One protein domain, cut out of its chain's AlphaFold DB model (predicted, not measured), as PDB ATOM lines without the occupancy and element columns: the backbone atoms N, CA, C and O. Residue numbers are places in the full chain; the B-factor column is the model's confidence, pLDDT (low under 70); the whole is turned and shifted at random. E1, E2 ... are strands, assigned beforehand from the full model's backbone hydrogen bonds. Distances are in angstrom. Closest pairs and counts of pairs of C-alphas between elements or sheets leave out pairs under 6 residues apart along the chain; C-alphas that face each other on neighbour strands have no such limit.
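What this domain is: This is residues 2 to 46, 86 to 127 and 169 to 189 of the 262 residues of an uncharacterized protein of Deltaproteobacteria bacterium (UniProt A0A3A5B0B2). The chain is wound in stacked turns, a short solenoid: E1, E2 and E3 make one turn, E4, E5 and E6 the next, and E7 and E8 part of a third. Its walls are three small parallel sheets: E1 E4 and E3 E6 E8 stand face to face as a sandwich, and E2 E5 E7 caps one end of it, while residues 2 to 7 stick out as a tail. The printed part has 108 residues, no named helix and eight strands, E1 to E8 in order along the chain; the three-stranded sheets run E2 E5 E7 and E3 E6 E8. The class is all strand, with 46 of the 108 residues in named elements. The whole is only just extended, close to loose, with a radius of gyration of the C-alphas of 19.7 A and spans of 73 by 27 by 17 A, the tail adding to the longest.

How they stand to each other: Residues 2 to 7 stand free. E1, residues 20 to 24, is the parallel neighbour of E4, residues 96 to 100, with N 22 and O 97 2.9 A apart, within hydrogen-bond range. E2, residues 28 to 31, is the parallel neighbour of E5, residues 104 to 107, with N 105 and O 28 at 2.8 A. E3, residues 36 to 43, is the parallel neighbour of E6, residues 112 to 119, with N 40 and O 115 at 2.8 A. E5 also has E7, residues 169 to 172, as parallel neighbour, with N 170 and O 104 at 2.8 A. E6 likewise has E8, residues 177 to 184, with N 116 and O 180 at 2.8 A. In the sandwich, two sheets face to face, the facing parts are 9.9 A centre to centre and the strands stand at 18 degrees; the closest C-alphas of E1 and E3 are those of Val 20 and Ser 42, 6.3 A. The closest C-alphas of E2 and E3 are those of Thr 30 and Gly 37, 6.0 A. E1 and E2 are apart.

Where its parts are: E1 begins at C-alpha 20, (-34.999, 17.632, -39.880). E3 and E6 each measure 18.1 A from first to last C-alpha, and E8 18.4 A. E8 ends at C-alpha 184, (-49.311, 22.402, -39.603).

The domain as a whole: The C-alphas farthest apart are those of Lys 2 and Thr 172, 73.9 A. Residues 47 to 85 and 128 to 168 are not printed, and the C-alpha gaps are 14.3 A from 46 to 86 and 48.8 A from 127 to 169. The links that are printed whole are tight. The model's mean pLDDT over the printed part is 91.2, and residues 2 to 10 are under 70.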
ATOM      1  N   LYS A   2     -63.846 -10.407  -4.965       37.72
ATOM      2  CA  LYS A   2     -64.335 -10.243  -6.348       37.72
ATOM      3  C   LYS A   2     -63.164  -9.777  -7.226       37.72
ATOM      4  O   LYS A   2     -62.696  -8.654  -7.067       37.72
ATOM      5  N   LYS A   3     -62.659 -10.636  -8.117       38.34
ATOM      6  CA  LYS A   3     -61.698 -10.230  -9.157       38.34
ATOM      7  C   LYS A   3     -62.472  -9.526 -10.272       38.34
ATOM      8  O   LYS A   3     -63.081 -10.181 -11.106       38.34
ATOM      9  N   SER A   4     -62.454  -8.197 -10.265       36.56
ATOM     10  CA  SER A   4     -62.864  -7.383 -11.411       36.56
ATOM     11  C   SER A   4     -61.759  -7.459 -12.467       36.56
ATOM     12  O   SER A   4     -60.701  -6.857 -12.286       36.56
ATOM     13  N   SER A   5     -61.962  -8.193 -13.561       38.25
ATOM     14  CA  SER A   5     -61.034  -8.164 -14.697       38.25
ATOM     15  C   SER A   5     -61.239  -6.869 -15.486       38.25
ATOM     16  O   SER A   5     -62.214  -6.735 -16.221       38.25
ATOM     17  N   LYS A   6     -60.330  -5.902 -15.333       45.25
ATOM     18  CA  LYS A   6     -60.228  -4.748 -16.237       45.25
ATOM     19  C   LYS A   6     -59.259  -5.097 -17.363       45.25
ATOM     20  O   LYS A   6     -58.053  -5.124 -17.137       45.25
ATOM     21  N   THR A   7     -59.765  -5.343 -18.563       50.19
ATOM     22  CA  THR A   7     -58.959  -5.389 -19.791       50.19
ATOM     23  C   THR A   7     -59.143  -4.075 -20.546       50.19
ATOM     24  O   THR A   7     -60.247  -3.730 -20.954       50.19
ATOM     25  N   PHE A   8     -58.065  -3.306 -20.706       55.00
ATOM     26  CA  PHE A   8     -58.068  -2.098 -21.531       55.00
ATOM     27  C   PHE A   8     -57.679  -2.475 -22.962       55.00
ATOM     28  O   PHE A   8     -56.539  -2.862 -23.206       55.00
ATOM     29  N   TYR A   9     -58.603  -2.344 -23.914       59.88
ATOM     30  CA  TYR A   9     -58.307  -2.483 -25.340       59.88
ATOM     31  C   TYR A   9     -58.065  -1.083 -25.913       59.88
ATOM     32  O   TYR A   9     -58.964  -0.241 -25.908       59.88
ATOM     33  N   GLY A  10     -56.855  -0.793 -26.388       67.62
ATOM     34  CA  GLY A  10     -56.493   0.509 -26.953       67.62
ATOM     35  C   GLY A  10     -55.430   0.372 -28.036       67.62
ATOM     36  O   GLY A  10     -54.521  -0.438 -27.889       67.62
ATOM     37  N   GLY A  11     -55.540   1.162 -29.104       74.69
ATOM     38  CA  GLY A  11     -54.455   1.375 -30.060       74.69
ATOM     39  C   GLY A  11     -53.294   2.153 -29.435       74.69
ATOM     40  O   GLY A  11     -53.415   2.684 -28.327       74.69
ATOM     41  N   GLY A  12     -52.162   2.199 -30.136       83.44
ATOM     42  CA  GLY A  12     -50.975   2.957 -29.725       83.44
ATOM     43  C   GLY A  12     -51.110   4.461 -29.980       83.44
ATOM     44  O   GLY A  12     -51.944   4.889 -30.772       83.44
ATOM     45  N   THR A  13     -50.304   5.277 -29.305       89.50
ATOM     46  CA  THR A  13     -50.112   6.691 -29.672       89.50
ATOM     47  C   THR A  13     -49.316   6.799 -30.968       89.50
ATOM     48  O   THR A  13     -48.515   5.915 -31.273       89.50
ATOM     49  N   GLY A  14     -49.526   7.879 -31.720       91.12
ATOM     50  CA  GLY A  14     -48.667   8.196 -32.855       91.12
ATOM     51  C   GLY A  14     -47.250   8.521 -32.390       91.12
ATOM     52  O   GLY A  14     -47.070   9.144 -31.345       91.12
ATOM     53  N   ASN A  15     -46.249   8.084 -33.150       94.62
ATOM     54  CA  ASN A  15     -44.855   8.441 -32.887       94.62
ATOM     55  C   ASN A  15     -44.583   9.870 -33.355       94.62
ATOM     56  O   ASN A  15     -45.107  10.285 -34.387       94.62
ATOM     57  N   ASP A  16     -43.730  10.601 -32.647       96.00
ATOM     58  CA  ASP A  16     -43.291  11.919 -33.097       96.00
ATOM     59  C   ASP A  16     -42.391  11.804 -34.339       96.00
ATOM     60  O   ASP A  16     -41.589  10.874 -34.475       96.00
ATOM     61  N   GLY A  17     -42.524  12.766 -35.248       95.25
ATOM     62  CA  GLY A  17     -41.621  12.943 -36.373       95.25
ATOM     63  C   GLY A  17     -40.252  13.417 -35.889       95.25
ATOM     64  O   GLY A  17     -40.143  14.254 -34.992       95.25
ATOM     65  N   GLY A  18     -39.187  12.902 -36.502       96.56
ATOM     66  CA  GLY A  18     -37.824  13.325 -36.185       96.56
ATOM     67  C   GLY A  18     -37.557  14.778 -36.587       96.56
ATOM     68  O   GLY A  18     -38.163  15.299 -37.528       96.56
ATOM     69  N   ALA A  19     -36.631  15.435 -35.888       96.69
ATOM     70  CA  ALA A  19     -36.128  16.734 -36.320       96.69
ATOM     71  C   ALA A  19     -35.412  16.602 -37.673       96.69
ATOM     72  O   ALA A  19     -34.661  15.652 -37.898       96.69
ATOM     73  N   VAL A  20     -35.634  17.568 -38.560       98.19
ATOM     74  CA  VAL A  20     -34.999  17.632 -39.880       98.19
ATOM     75  C   VAL A  20     -34.086  18.845 -39.910       98.19
ATOM     76  O   VAL A  20     -34.535  19.966 -39.686       98.19
ATOM     77  N   SER A  21     -32.806  18.619 -40.198       97.50
ATOM     78  CA  SER A  21     -31.807  19.674 -40.354       97.50
ATOM     79  C   SER A  21     -31.113  19.514 -41.697       97.50
ATOM     80  O   SER A  21     -30.462  18.499 -41.938       97.50
ATOM     81  N   VAL A  22     -31.239  20.518 -42.560       97.75
ATOM     82  CA  VAL A  22     -30.568  20.568 -43.862       97.75
ATOM     83  C   VAL A  22     -29.614  21.754 -43.878       97.75
ATOM     84  O   VAL A  22     -30.022  22.877 -43.591       97.75
ATOM     85  N   THR A  23     -28.363  21.511 -44.257       97.56
ATOM     86  CA  THR A  23     -27.369  22.560 -44.499       97.56
ATOM     87  C   THR A  23     -26.859  22.420 -45.923       97.56
ATOM     88  O   THR A  23     -26.317  21.374 -46.275       97.56
ATOM     89  N   ASN A  24     -27.019  23.462 -46.736       97.38
ATOM     90  CA  ASN A  24     -26.507  23.496 -48.100       97.38
ATOM     91  C   ASN A  24     -25.545  24.669 -48.300       97.38
ATOM     92  O   ASN A  24     -25.908  25.819 -48.064       97.38
ATOM     93  N   ALA A  25     -24.353  24.371 -48.811       97.12
ATOM     94  CA  ALA A  25     -23.380  25.368 -49.256       97.12
ATOM     95  C   ALA A  25     -23.082  25.289 -50.765       97.12
ATOM     96  O   ALA A  25     -22.461  26.197 -51.310       97.12
ATOM     97  N   GLY A  26     -23.515  24.219 -51.442       96.12
ATOM     98  CA  GLY A  26     -23.278  24.002 -52.868       96.12
ATOM     99  C   GLY A  26     -24.354  24.636 -53.750       96.12
ATOM    100  O   GLY A  26     -25.471  24.896 -53.307       96.12
ATOM    101  N   GLY A  27     -24.025  24.878 -55.019       97.31
ATOM    102  CA  GLY A  27     -25.022  25.282 -56.010       97.31
ATOM    103  C   GLY A  27     -25.992  24.136 -56.319       97.31
ATOM    104  O   GLY A  27     -25.545  23.017 -56.568       97.31
ATOM    105  N   ILE A  28     -27.297  24.408 -56.324       97.50
ATOM    106  CA  ILE A  28     -28.347  23.443 -56.680       97.50
ATOM    107  C   ILE A  28     -29.086  23.955 -57.914       97.50
ATOM    108  O   ILE A  28     -29.612  25.066 -57.900       97.50
ATOM    109  N   THR A  29     -29.179  23.121 -58.949       97.69
ATOM    110  CA  THR A  29     -29.985  23.396 -60.143       97.69
ATOM    111  C   THR A  29     -30.931  22.235 -60.400       97.69
ATOM    112  O   THR A  29     -30.474  21.111 -60.601       97.69
ATOM    113  N   THR A  30     -32.239  22.494 -60.421       97.12
ATOM    114  CA  THR A  30     -33.258  21.475 -60.720       97.12
ATOM    115  C   THR A  30     -34.173  21.926 -61.853       97.12
ATOM    116  O   THR A  30     -34.407  23.118 -62.049       97.12
ATOM    117  N   GLN A  31     -34.654  20.974 -62.651       95.50
ATOM    118  CA  GLN A  31     -35.501  21.233 -63.817       95.50
ATOM    119  C   GLN A  31     -36.677  20.257 -63.833       95.50
ATOM    120  O   GLN A  31     -36.499  19.070 -63.564       95.50
ATOM    121  N   GLY A  32     -37.864  20.755 -64.171       93.38
ATOM    122  CA  GLY A  32     -39.086  19.964 -64.295       93.38
ATOM    123  C   GLY A  32     -40.272  20.586 -63.558       93.38
ATOM    124  O   GLY A  32     -40.119  21.375 -62.626       93.38
ATOM    125  N   MET A  33     -41.485  20.223 -63.977       93.94
ATOM    126  CA  MET A  33     -42.702  20.587 -63.249       93.94
ATOM    127  C   MET A  33     -42.631  20.028 -61.820       93.94
ATOM    128  O   MET A  33     -42.262  18.869 -61.642       93.94
ATOM    129  N   GLN A  34     -42.974  20.843 -60.818       93.69
ATOM    130  CA  GLN A  34     -42.880  20.481 -59.393       93.69
ATOM    131  C   GLN A  34     -41.472  20.054 -58.930       93.69
ATOM    132  O   GLN A  34     -41.339  19.291 -57.976       93.69
ATOM    133  N   ALA A  35     -40.407  20.538 -59.578       95.19
ATOM    134  CA  ALA A  35     -39.045  20.294 -59.109       95.19
ATOM    135  C   ALA A  35     -38.762  21.037 -57.791       95.19
ATOM    136  O   ALA A  35     -39.146  22.196 -57.626       95.19
ATOM    137  N   TYR A  36     -38.052  20.381 -56.871       97.12
ATOM    138  CA  TYR A  36     -37.635  20.947 -55.584       97.12
ATOM    139  C   TYR A  36     -36.120  21.136 -55.567       97.12
ATOM    140  O   TYR A  36     -35.395  20.207 -55.912       97.12
ATOM    141  N   GLY A  37     -35.631  22.307 -55.159       97.00
ATOM    142  CA  GLY A  37     -34.211  22.507 -54.860       97.00
ATOM    143  C   GLY A  37     -33.831  21.816 -53.550       97.00
ATOM    144  O   GLY A  37     -33.017  20.896 -53.535       97.00
ATOM    145  N   ILE A  38     -34.478  22.219 -52.456       97.62
ATOM    146  CA  ILE A  38     -34.401  21.561 -51.146       97.62
ATOM    147  C   ILE A  38     -35.812  21.165 -50.717       97.62
ATOM    148  O   ILE A  38     -36.706  22.007 -50.673       97.62
ATOM    149  N   PHE A  39     -35.993  19.898 -50.345       97.19
ATOM    150  CA  PHE A  39     -37.215  19.394 -49.723       97.19
ATOM    151  C   PHE A  39     -36.894  18.878 -48.317       97.19
ATOM    152  O   PHE A  39     -36.139  17.919 -48.158       97.19
ATOM    153  N   ALA A  40     -37.454  19.524 -47.297       97.88
ATOM    154  CA  ALA A  40     -37.263  19.194 -45.892       97.88
ATOM    155  C   ALA A  40     -38.629  19.030 -45.215       97.88
ATOM    156  O   ALA A  40     -39.383  19.992 -45.075       97.88
ATOM    157  N   GLN A  41     -38.959  17.814 -44.782       97.50
ATOM    158  CA  GLN A  41     -40.273  17.527 -44.216       97.50
ATOM    159  C   GLN A  41     -40.175  16.620 -42.994       97.50
ATOM    160  O   GLN A  41     -39.542  15.567 -43.050       97.50
ATOM    161  N   SER A  42     -40.848  17.012 -41.914       97.69
ATOM    162  CA  SER A  42     -41.089  16.150 -40.759       97.69
ATOM    163  C   SER A  42     -42.581  15.912 -40.585       97.69
ATOM    164  O   SER A  42     -43.372  16.855 -40.625       97.69
ATOM    165  N   VAL A  43     -42.965  14.651 -40.382       96.69
ATOM    166  CA  VAL A  43     -44.361  14.238 -40.217       96.69
ATOM    167  C   VAL A  43     -44.487  13.381 -38.965       96.69
ATOM    168  O   VAL A  43     -43.815  12.357 -38.840       96.69
ATOM    169  N   GLY A  44     -45.353  13.802 -38.046       96.50
ATOM    170  CA  GLY A  44     -45.767  13.001 -36.902       96.50
ATOM    171  C   GLY A  44     -46.694  11.858 -37.318       96.50
ATOM    172  O   GLY A  44     -47.545  12.005 -38.197       96.50
ATOM    173  N   GLY A  45     -46.542  10.703 -36.680       95.62
ATOM    174  CA  GLY A  45     -47.381   9.530 -36.899       95.62
ATOM    175  C   GLY A  45     -48.818   9.741 -36.417       95.62
ATOM    176  O   GLY A  45     -49.073  10.456 -35.451       95.62
ATOM    177  N   GLY A  46     -49.783   9.096 -37.072       93.75
ATOM    178  CA  GLY A  46     -51.186   9.138 -36.652       93.75
ATOM    179  C   GLY A  46     -51.445   8.386 -35.341       93.75
ATOM    180  O   GLY A  46     -50.761   7.415 -35.020       93.75
ATOM    181  N   ASN A  86     -60.629   4.742 -25.549       82.62
ATOM    182  CA  ASN A  86     -60.518   6.037 -26.223       82.62
ATOM    183  C   ASN A  86     -59.533   5.962 -27.392       82.62
ATOM    184  O   ASN A  86     -58.613   5.140 -27.375       82.62
ATOM    185  N   GLY A  87     -59.702   6.854 -28.367       86.31
ATOM    186  CA  GLY A  87     -58.670   7.094 -29.370       86.31
ATOM    187  C   GLY A  87     -57.404   7.656 -28.725       86.31
ATOM    188  O   GLY A  87     -57.471   8.349 -27.706       86.31
ATOM    189  N   LYS A  88     -56.235   7.334 -29.277       90.31
ATOM    190  CA  LYS A  88     -54.955   7.874 -28.800       90.31
ATOM    191  C   LYS A  88     -54.525   9.089 -29.606       90.31
ATOM    192  O   LYS A  88     -54.937   9.248 -30.748       90.31
ATOM    193  N   GLY A  89     -53.708   9.950 -29.004       92.00
ATOM    194  CA  GLY A  89     -53.194  11.138 -29.679       92.00
ATOM    195  C   GLY A  89     -52.293  10.804 -30.872       92.00
ATOM    196  O   GLY A  89     -51.646   9.751 -30.881       92.00
ATOM    197  N   GLY A  90     -52.274  11.692 -31.865       94.94
ATOM    198  CA  GLY A  90     -51.259  11.711 -32.918       94.94
ATOM    199  C   GLY A  90     -49.924  12.243 -32.395       94.94
ATOM    200  O   GLY A  90     -49.891  12.977 -31.409       94.94
ATOM    201  N   GLY A  91     -48.832  11.855 -33.047       96.25
ATOM    202  CA  GLY A  91     -47.492  12.352 -32.753       96.25
ATOM    203  C   GLY A  91     -47.267  13.741 -33.342       96.25
ATOM    204  O   GLY A  91     -47.877  14.118 -34.344       96.25
ATOM    205  N   ASN A  92     -46.390  14.519 -32.731       96.88
ATOM    206  CA  ASN A  92     -46.004  15.839 -33.213       96.88
ATOM    207  C   ASN A  92     -45.102  15.729 -34.446       96.88
ATOM    208  O   ASN A  92     -44.338  14.777 -34.586       96.88
ATOM    209  N   GLY A  93     -45.148  16.726 -35.326       97.25
ATOM    210  CA  GLY A  93     -44.085  16.930 -36.303       97.25
ATOM    211  C   GLY A  93     -42.795  17.344 -35.591       97.25
ATOM    212  O   GLY A  93     -42.824  17.980 -34.537       97.25
ATOM    213  N   GLY A  94     -41.645  17.000 -36.157       97.75
ATOM    214  CA  GLY A  94     -40.349  17.467 -35.671       97.75
ATOM    215  C   GLY A  94     -40.051  18.892 -36.131       97.75
ATOM    216  O   GLY A  94     -40.633  19.383 -37.103       97.75
ATOM    217  N   ALA A  95     -39.137  19.574 -35.436       97.62
ATOM    218  CA  ALA A  95     -38.636  20.867 -35.893       97.62
ATOM    219  C   ALA A  95     -37.931  20.700 -37.247       97.62
ATOM    220  O   ALA A  95     -37.181  19.739 -37.443       97.62
ATOM    221  N   VAL A  96     -38.167  21.630 -38.169       98.62
ATOM    222  CA  VAL A  96     -37.518  21.634 -39.485       98.62
ATOM    223  C   VAL A  96     -36.644  22.870 -39.587       98.62
ATOM    224  O   VAL A  96     -37.137  23.987 -39.473       98.62
ATOM    225  N   THR A  97     -35.347  22.668 -39.796       98.25
ATOM    226  CA  THR A  97     -34.363  23.738 -39.970       98.25
ATOM    227  C   THR A  97     -33.658  23.566 -41.306       98.25
ATOM    228  O   THR A  97     -33.087  22.511 -41.580       98.25
ATOM    229  N   VAL A  98     -33.678  24.605 -42.134       98.31
ATOM    230  CA  VAL A  98     -32.927  24.658 -43.392       98.31
ATOM    231  C   VAL A  98     -31.989  25.854 -43.342       98.31
ATOM    232  O   VAL A  98     -32.446  26.980 -43.175       98.31
ATOM    233  N   ASN A  99     -30.692  25.611 -43.508       98.12
ATOM    234  CA  ASN A  99     -29.661  26.635 -43.635       98.12
ATOM    235  C   ASN A  99     -29.065  26.559 -45.041       98.12
ATOM    236  O   ASN A  99     -28.411  25.576 -45.389       98.12
ATOM    237  N   ASN A 100     -29.291  27.584 -45.856       97.94
ATOM    238  CA  ASN A 100     -28.792  27.644 -47.222       97.94
ATOM    239  C   ASN A 100     -27.827  28.818 -47.416       97.94
ATOM    240  O   ASN A 100     -28.203  29.973 -47.249       97.94
ATOM    241  N   SER A 101     -26.603  28.524 -47.844       97.69
ATOM    242  CA  SER A 101     -25.615  29.506 -48.304       97.69
ATOM    243  C   SER A 101     -25.184  29.283 -49.760       97.69
ATOM    244  O   SER A 101     -24.434  30.092 -50.302       97.69
ATOM    245  N   GLY A 102     -25.654  28.216 -50.413       97.12
ATOM    246  CA  GLY A 102     -25.425  27.953 -51.835       97.12
ATOM    247  C   GLY A 102     -26.509  28.559 -52.733       97.12
ATOM    248  O   GLY A 102     -27.645  28.738 -52.304       97.12
ATOM    249  N   ALA A 103     -26.179  28.889 -53.983       97.88
ATOM    250  CA  ALA A 103     -27.177  29.397 -54.928       97.88
ATOM    251  C   ALA A 103     -28.142  28.275 -55.352       97.88
ATOM    252  O   ALA A 103     -27.694  27.185 -55.708       97.88
ATOM    253  N   ILE A 104     -29.451  28.536 -55.347       98.06
ATOM    254  CA  ILE A 104     -30.474  27.572 -55.779       98.06
ATOM    255  C   ILE A 104     -31.183  28.122 -57.011       98.06
ATOM    256  O   ILE A 104     -31.675  29.248 -56.994       98.06
ATOM    257  N   THR A 105     -31.265  27.322 -58.069       98.00
ATOM    258  CA  THR A 105     -32.037  27.639 -59.272       98.00
ATOM    259  C   THR A 105     -32.987  26.494 -59.602       98.00
ATOM    260  O   THR A 105     -32.551  25.356 -59.759       98.00
ATOM    261  N   THR A 106     -34.285  26.767 -59.724       97.44
ATOM    262  CA  THR A 106     -35.281  25.742 -60.075       97.44
ATOM    263  C   THR A 106     -36.139  26.189 -61.250       97.44
ATOM    264  O   THR A 106     -36.699  27.289 -61.230       97.44
ATOM    265  N   TYR A 107     -36.296  25.323 -62.246       97.00
ATOM    266  CA  TYR A 107     -37.066  25.597 -63.458       97.00
ATOM    267  C   TYR A 107     -38.289  24.686 -63.561       97.00
ATOM    268  O   TYR A 107     -38.155  23.475 -63.418       97.00
ATOM    269  N   GLY A 108     -39.447  25.251 -63.904       95.88
ATOM    270  CA  GLY A 108     -40.686  24.526 -64.184       95.88
ATOM    271  C   GLY A 108     -41.879  25.055 -63.389       95.88
ATOM    272  O   GLY A 108     -41.732  25.688 -62.344       95.88
ATOM    273  N   SER A 109     -43.092  24.810 -63.886       96.00
ATOM    274  CA  SER A 109     -44.314  25.234 -63.195       96.00
ATOM    275  C   SER A 109     -44.464  24.522 -61.847       96.00
ATOM    276  O   SER A 109     -44.193  23.324 -61.728       96.00
ATOM    277  N   SER A 110     -44.909  25.258 -60.828       95.25
ATOM    278  CA  SER A 110     -45.016  24.819 -59.430       95.25
ATOM    279  C   SER A 110     -43.706  24.296 -58.828       95.25
ATOM    280  O   SER A 110     -43.744  23.485 -57.906       95.25
ATOM    281  N   ALA A 111     -42.552  24.726 -59.351       97.19
ATOM    282  CA  ALA A 111     -41.255  24.419 -58.758       97.19
ATOM    283  C   ALA A 111     -41.056  25.158 -57.424       97.19
ATOM    284  O   ALA A 111     -41.574  26.260 -57.224       97.19
ATOM    285  N   TYR A 112     -40.277  24.562 -56.525       97.69
ATOM    286  CA  TYR A 112     -39.948  25.124 -55.219       97.69
ATOM    287  C   TYR A 112     -38.438  25.227 -55.048       97.69
ATOM    288  O   TYR A 112     -37.733  24.228 -55.177       97.69
ATOM    289  N   GLY A 113     -37.941  26.403 -54.673       97.38
ATOM    290  CA  GLY A 113     -36.537  26.567 -54.298       97.38
ATOM    291  C   GLY A 113     -36.242  25.801 -53.012       97.38
ATOM    292  O   GLY A 113     -35.496  24.823 -53.016       97.38
ATOM    293  N   ILE A 114     -36.894  26.208 -51.924       98.19
ATOM    294  CA  ILE A 114     -36.877  25.508 -50.638       98.19
ATOM    295  C   ILE A 114     -38.314  25.215 -50.219       98.19
ATOM    296  O   ILE A 114     -39.121  26.128 -50.070       98.19
ATOM    297  N   PHE A 115     -38.610  23.944 -49.979       98.00
ATOM    298  CA  PHE A 115     -39.834  23.485 -49.341       98.00
ATOM    299  C   PHE A 115     -39.490  22.928 -47.959       98.00
ATOM    300  O   PHE A 115     -38.753  21.948 -47.850       98.00
ATOM    301  N   ALA A 116     -40.012  23.553 -46.908       98.25
ATOM    302  CA  ALA A 116     -39.794  23.178 -45.519       98.25
ATOM    303  C   ALA A 116     -41.138  23.018 -44.797       98.25
ATOM    304  O   ALA A 116     -41.938  23.954 -44.750       98.25
ATOM    305  N   GLN A 117     -41.406  21.848 -44.217       98.00
ATOM    306  CA  GLN A 117     -42.709  21.592 -43.608       98.00
ATOM    307  C   GLN A 117     -42.654  20.685 -42.379       98.00
ATOM    308  O   GLN A 117     -42.091  19.595 -42.425       98.00
ATOM    309  N   SER A 118     -43.301  21.109 -41.294       98.00
ATOM    310  CA  SER A 118     -43.539  20.277 -40.110       98.00
ATOM    311  C   SER A 118     -45.030  19.995 -39.984       98.00
ATOM    312  O   SER A 118     -45.823  20.929 -39.873       98.00
ATOM    313  N   ILE A 119     -45.422  18.722 -40.016       97.62
ATOM    314  CA  ILE A 119     -46.819  18.291 -39.922       97.62
ATOM    315  C   ILE A 119     -47.003  17.438 -38.669       97.62
ATOM    316  O   ILE A 119     -46.364  16.398 -38.520       97.62
ATOM    317  N   GLY A 120     -47.916  17.845 -37.791       97.25
ATOM    318  CA  GLY A 120     -48.426  16.999 -36.716       97.25
ATOM    319  C   GLY A 120     -49.349  15.898 -37.242       97.25
ATOM    320  O   GLY A 120     -50.177  16.127 -38.124       97.25
ATOM    321  N   GLY A 121     -49.228  14.695 -36.689       96.38
ATOM    322  CA  GLY A 121     -50.079  13.558 -37.024       96.38
ATOM    323  C   GLY A 121     -51.517  13.737 -36.533       96.38
ATOM    324  O   GLY A 121     -51.774  14.377 -35.515       96.38
ATOM    325  N   GLY A 122     -52.485  13.157 -37.240       95.38
ATOM    326  CA  GLY A 122     -53.888  13.174 -36.811       95.38
ATOM    327  C   GLY A 122     -54.139  12.325 -35.557       95.38
ATOM    328  O   GLY A 122     -53.456  11.328 -35.332       95.38
ATOM    329  N   GLY A 123     -55.128  12.698 -34.747       92.50
ATOM    330  CA  GLY A 123     -55.575  11.927 -33.586       92.50
ATOM    331  C   GLY A 123     -56.349  10.663 -33.970       92.50
ATOM    332  O   GLY A 123     -56.997  10.595 -35.011       92.50
ATOM    333  N   GLY A 124     -56.302   9.650 -33.111       90.62
ATOM    334  CA  GLY A 124     -56.992   8.379 -33.308       90.62
ATOM    335  C   GLY A 124     -58.462   8.425 -32.895       90.62
ATOM    336  O   GLY A 124     -58.853   9.167 -31.997       90.62
ATOM    337  N   SER A 125     -59.301   7.605 -33.519       87.75
ATOM    338  CA  SER A 125     -60.735   7.554 -33.204       87.75
ATOM    339  C   SER A 125     -61.030   6.688 -31.980       87.75
ATOM    340  O   SER A 125     -60.405   5.647 -31.784       87.75
ATOM    341  N   ALA A 126     -62.025   7.052 -31.175       83.62
ATOM    342  CA  ALA A 126     -62.605   6.109 -30.221       83.62
ATOM    343  C   ALA A 126     -63.391   5.017 -30.963       83.62
ATOM    344  O   ALA A 126     -64.075   5.297 -31.946       83.62
ATOM    345  N   SER A 127     -63.314   3.775 -30.481       75.81
ATOM    346  CA  SER A 127     -64.167   2.692 -30.991       75.81
ATOM    347  C   SER A 127     -65.546   2.702 -30.319       75.81
ATOM    348  O   SER A 127     -65.813   3.482 -29.407       75.81
ATOM    349  N   ILE A 169     -31.835  32.584 -54.454       97.38
ATOM    350  CA  ILE A 169     -32.801  31.539 -54.815       97.38
ATOM    351  C   ILE A 169     -33.622  32.057 -55.995       97.38
ATOM    352  O   ILE A 169     -34.406  32.994 -55.844       97.38
ATOM    353  N   ALA A 170     -33.449  31.444 -57.161       97.19
ATOM    354  CA  ALA A 170     -34.164  31.785 -58.382       97.19
ATOM    355  C   ALA A 170     -35.106  30.643 -58.779       97.19
ATOM    356  O   ALA A 170     -34.670  29.530 -59.061       97.19
ATOM    357  N   THR A 171     -36.405  30.921 -58.827       96.62
ATOM    358  CA  THR A 171     -37.423  29.938 -59.216       96.62
ATOM    359  C   THR A 171     -38.224  30.474 -60.389       96.62
ATOM    360  O   THR A 171     -38.793  31.560 -60.292       96.62
ATOM    361  N   THR A 172     -38.273  29.738 -61.495       95.12
ATOM    362  CA  THR A 172     -38.944  30.183 -62.726       95.12
ATOM    363  C   THR A 172     -39.998  29.183 -63.172       95.12
ATOM    364  O   THR A 172     -39.716  27.986 -63.222       95.12
ATOM    365  N   GLY A 173     -41.166  29.679 -63.569       94.56
ATOM    366  CA  GLY A 173     -42.316  28.886 -64.000       94.56
ATOM    367  C   GLY A 173     -43.591  29.332 -63.288       94.56
ATOM    368  O   GLY A 173     -43.537  29.988 -62.247       94.56
ATOM    369  N   ASP A 174     -44.747  28.986 -63.848       95.88
ATOM    370  CA  ASP A 174     -46.036  29.396 -63.286       95.88
ATOM    371  C   ASP A 174     -46.237  28.799 -61.891       95.88
ATOM    372  O   ASP A 174     -46.018  27.605 -61.694       95.88
ATOM    373  N   ASN A 175     -46.679  29.611 -60.925       94.44
ATOM    374  CA  ASN A 175     -46.897  29.193 -59.532       94.44
ATOM    375  C   ASN A 175     -45.633  28.633 -58.830       94.44
ATOM    376  O   ASN A 175     -45.741  27.861 -57.877       94.44
ATOM    377  N   ALA A 176     -44.433  28.984 -59.307       95.56
ATOM    378  CA  ALA A 176     -43.182  28.613 -58.651       95.56
ATOM    379  C   ALA A 176     -42.945  29.455 -57.383       95.56
ATOM    380  O   ALA A 176     -43.197  30.660 -57.370       95.56
ATOM    381  N   ASN A 177     -42.444  28.825 -56.318       96.12
ATOM    382  CA  ASN A 177     -42.219  29.458 -55.019       96.12
ATOM    383  C   ASN A 177     -40.735  29.418 -54.639       96.12
ATOM    384  O   ASN A 177     -40.126  28.351 -54.618       96.12
ATOM    385  N   GLY A 178     -40.167  30.562 -54.248       95.62
ATOM    386  CA  GLY A 178     -38.784  30.640 -53.767       95.62
ATOM    387  C   GLY A 178     -38.571  29.842 -52.481       95.62
ATOM    388  O   GLY A 178     -37.832  28.859 -52.462       95.62
ATOM    389  N   ILE A 179     -39.251  30.249 -51.409       97.19
ATOM    390  CA  ILE A 179     -39.246  29.552 -50.121       97.19
ATOM    391  C   ILE A 179     -40.690  29.328 -49.692       97.19
ATOM    392  O   ILE A 179     -41.457  30.278 -49.540       97.19
ATOM    393  N   PHE A 180     -41.037  28.071 -49.454       96.94
ATOM    394  CA  PHE A 180     -42.264  27.663 -48.794       96.94
ATOM    395  C   PHE A 180     -41.907  27.043 -47.445       96.94
ATOM    396  O   PHE A 180     -41.213  26.030 -47.393       96.94
ATOM    397  N   ALA A 181     -42.371  27.654 -46.357       97.06
ATOM    398  CA  ALA A 181     -42.123  27.197 -44.994       97.06
ATOM    399  C   ALA A 181     -43.445  27.136 -44.225       97.06
ATOM    400  O   ALA A 181     -44.125  28.155 -44.100       97.06
ATOM    401  N   GLN A 182     -43.826  25.962 -43.715       97.44
ATOM    402  CA  GLN A 182     -45.118  25.806 -43.044       97.44
ATOM    403  C   GLN A 182     -45.088  24.812 -41.884       97.44
ATOM    404  O   GLN A 182     -44.641  23.676 -42.018       97.44
ATOM    405  N   SER A 183     -45.661  25.223 -40.756       97.00
ATOM    406  CA  SER A 183     -45.987  24.334 -39.643       97.00
ATOM    407  C   SER A 183     -47.494  24.084 -39.605       97.00
ATOM    408  O   SER A 183     -48.276  25.037 -39.604       97.00
ATOM    409  N   ILE A 184     -47.906  22.819 -39.612       96.62
ATOM    410  CA  ILE A 184     -49.311  22.402 -39.603       96.62
ATOM    411  C   ILE A 184     -49.557  21.493 -38.400       96.62
ATOM    412  O   ILE A 184     -48.912  20.458 -38.257       96.62
ATOM    413  N   GLY A 185     -50.529  21.848 -37.561       95.31
ATOM    414  CA  GLY A 185     -51.067  20.944 -36.544       95.31
ATOM    415  C   GLY A 185     -51.956  19.855 -37.148       95.31
ATOM    416  O   GLY A 185     -52.705  20.095 -38.092       95.31
ATOM    417  N   GLY A 186     -51.895  18.661 -36.578       93.94
ATOM    418  CA  GLY A 186     -52.779  17.550 -36.889       93.94
ATOM    419  C   GLY A 186     -54.192  17.771 -36.352       93.94
ATOM    420  O   GLY A 186     -54.408  18.390 -35.309       93.94
ATOM    421  N   ALA A 187     -55.178  17.229 -37.064       93.12
ATOM    422  CA  ALA A 187     -56.570  17.243 -36.628       93.12
ATOM    423  C   ALA A 187     -56.810  16.268 -35.461       93.12
ATOM    424  O   ALA A 187     -56.120  15.257 -35.329       93.12
ATOM    425  N   GLY A 188     -57.812  16.548 -34.625       88.62
ATOM    426  CA  GLY A 188     -58.268  15.624 -33.582       88.62
ATOM    427  C   GLY A 188     -58.939  14.367 -34.142       88.62
ATOM    428  O   GLY A 188     -59.384  14.325 -35.286       88.62
ATOM    429  N   GLY A 189     -59.021  13.339 -33.308       85.62
ATOM    430  CA  GLY A 189     -59.668  12.071 -33.599       85.62
ATOM    431  C   GLY A 189     -61.172  12.105 -33.345       85.62
ATOM    432  O   GLY A 189     -61.681  12.886 -32.538       85.62
TER     433      GLY A 189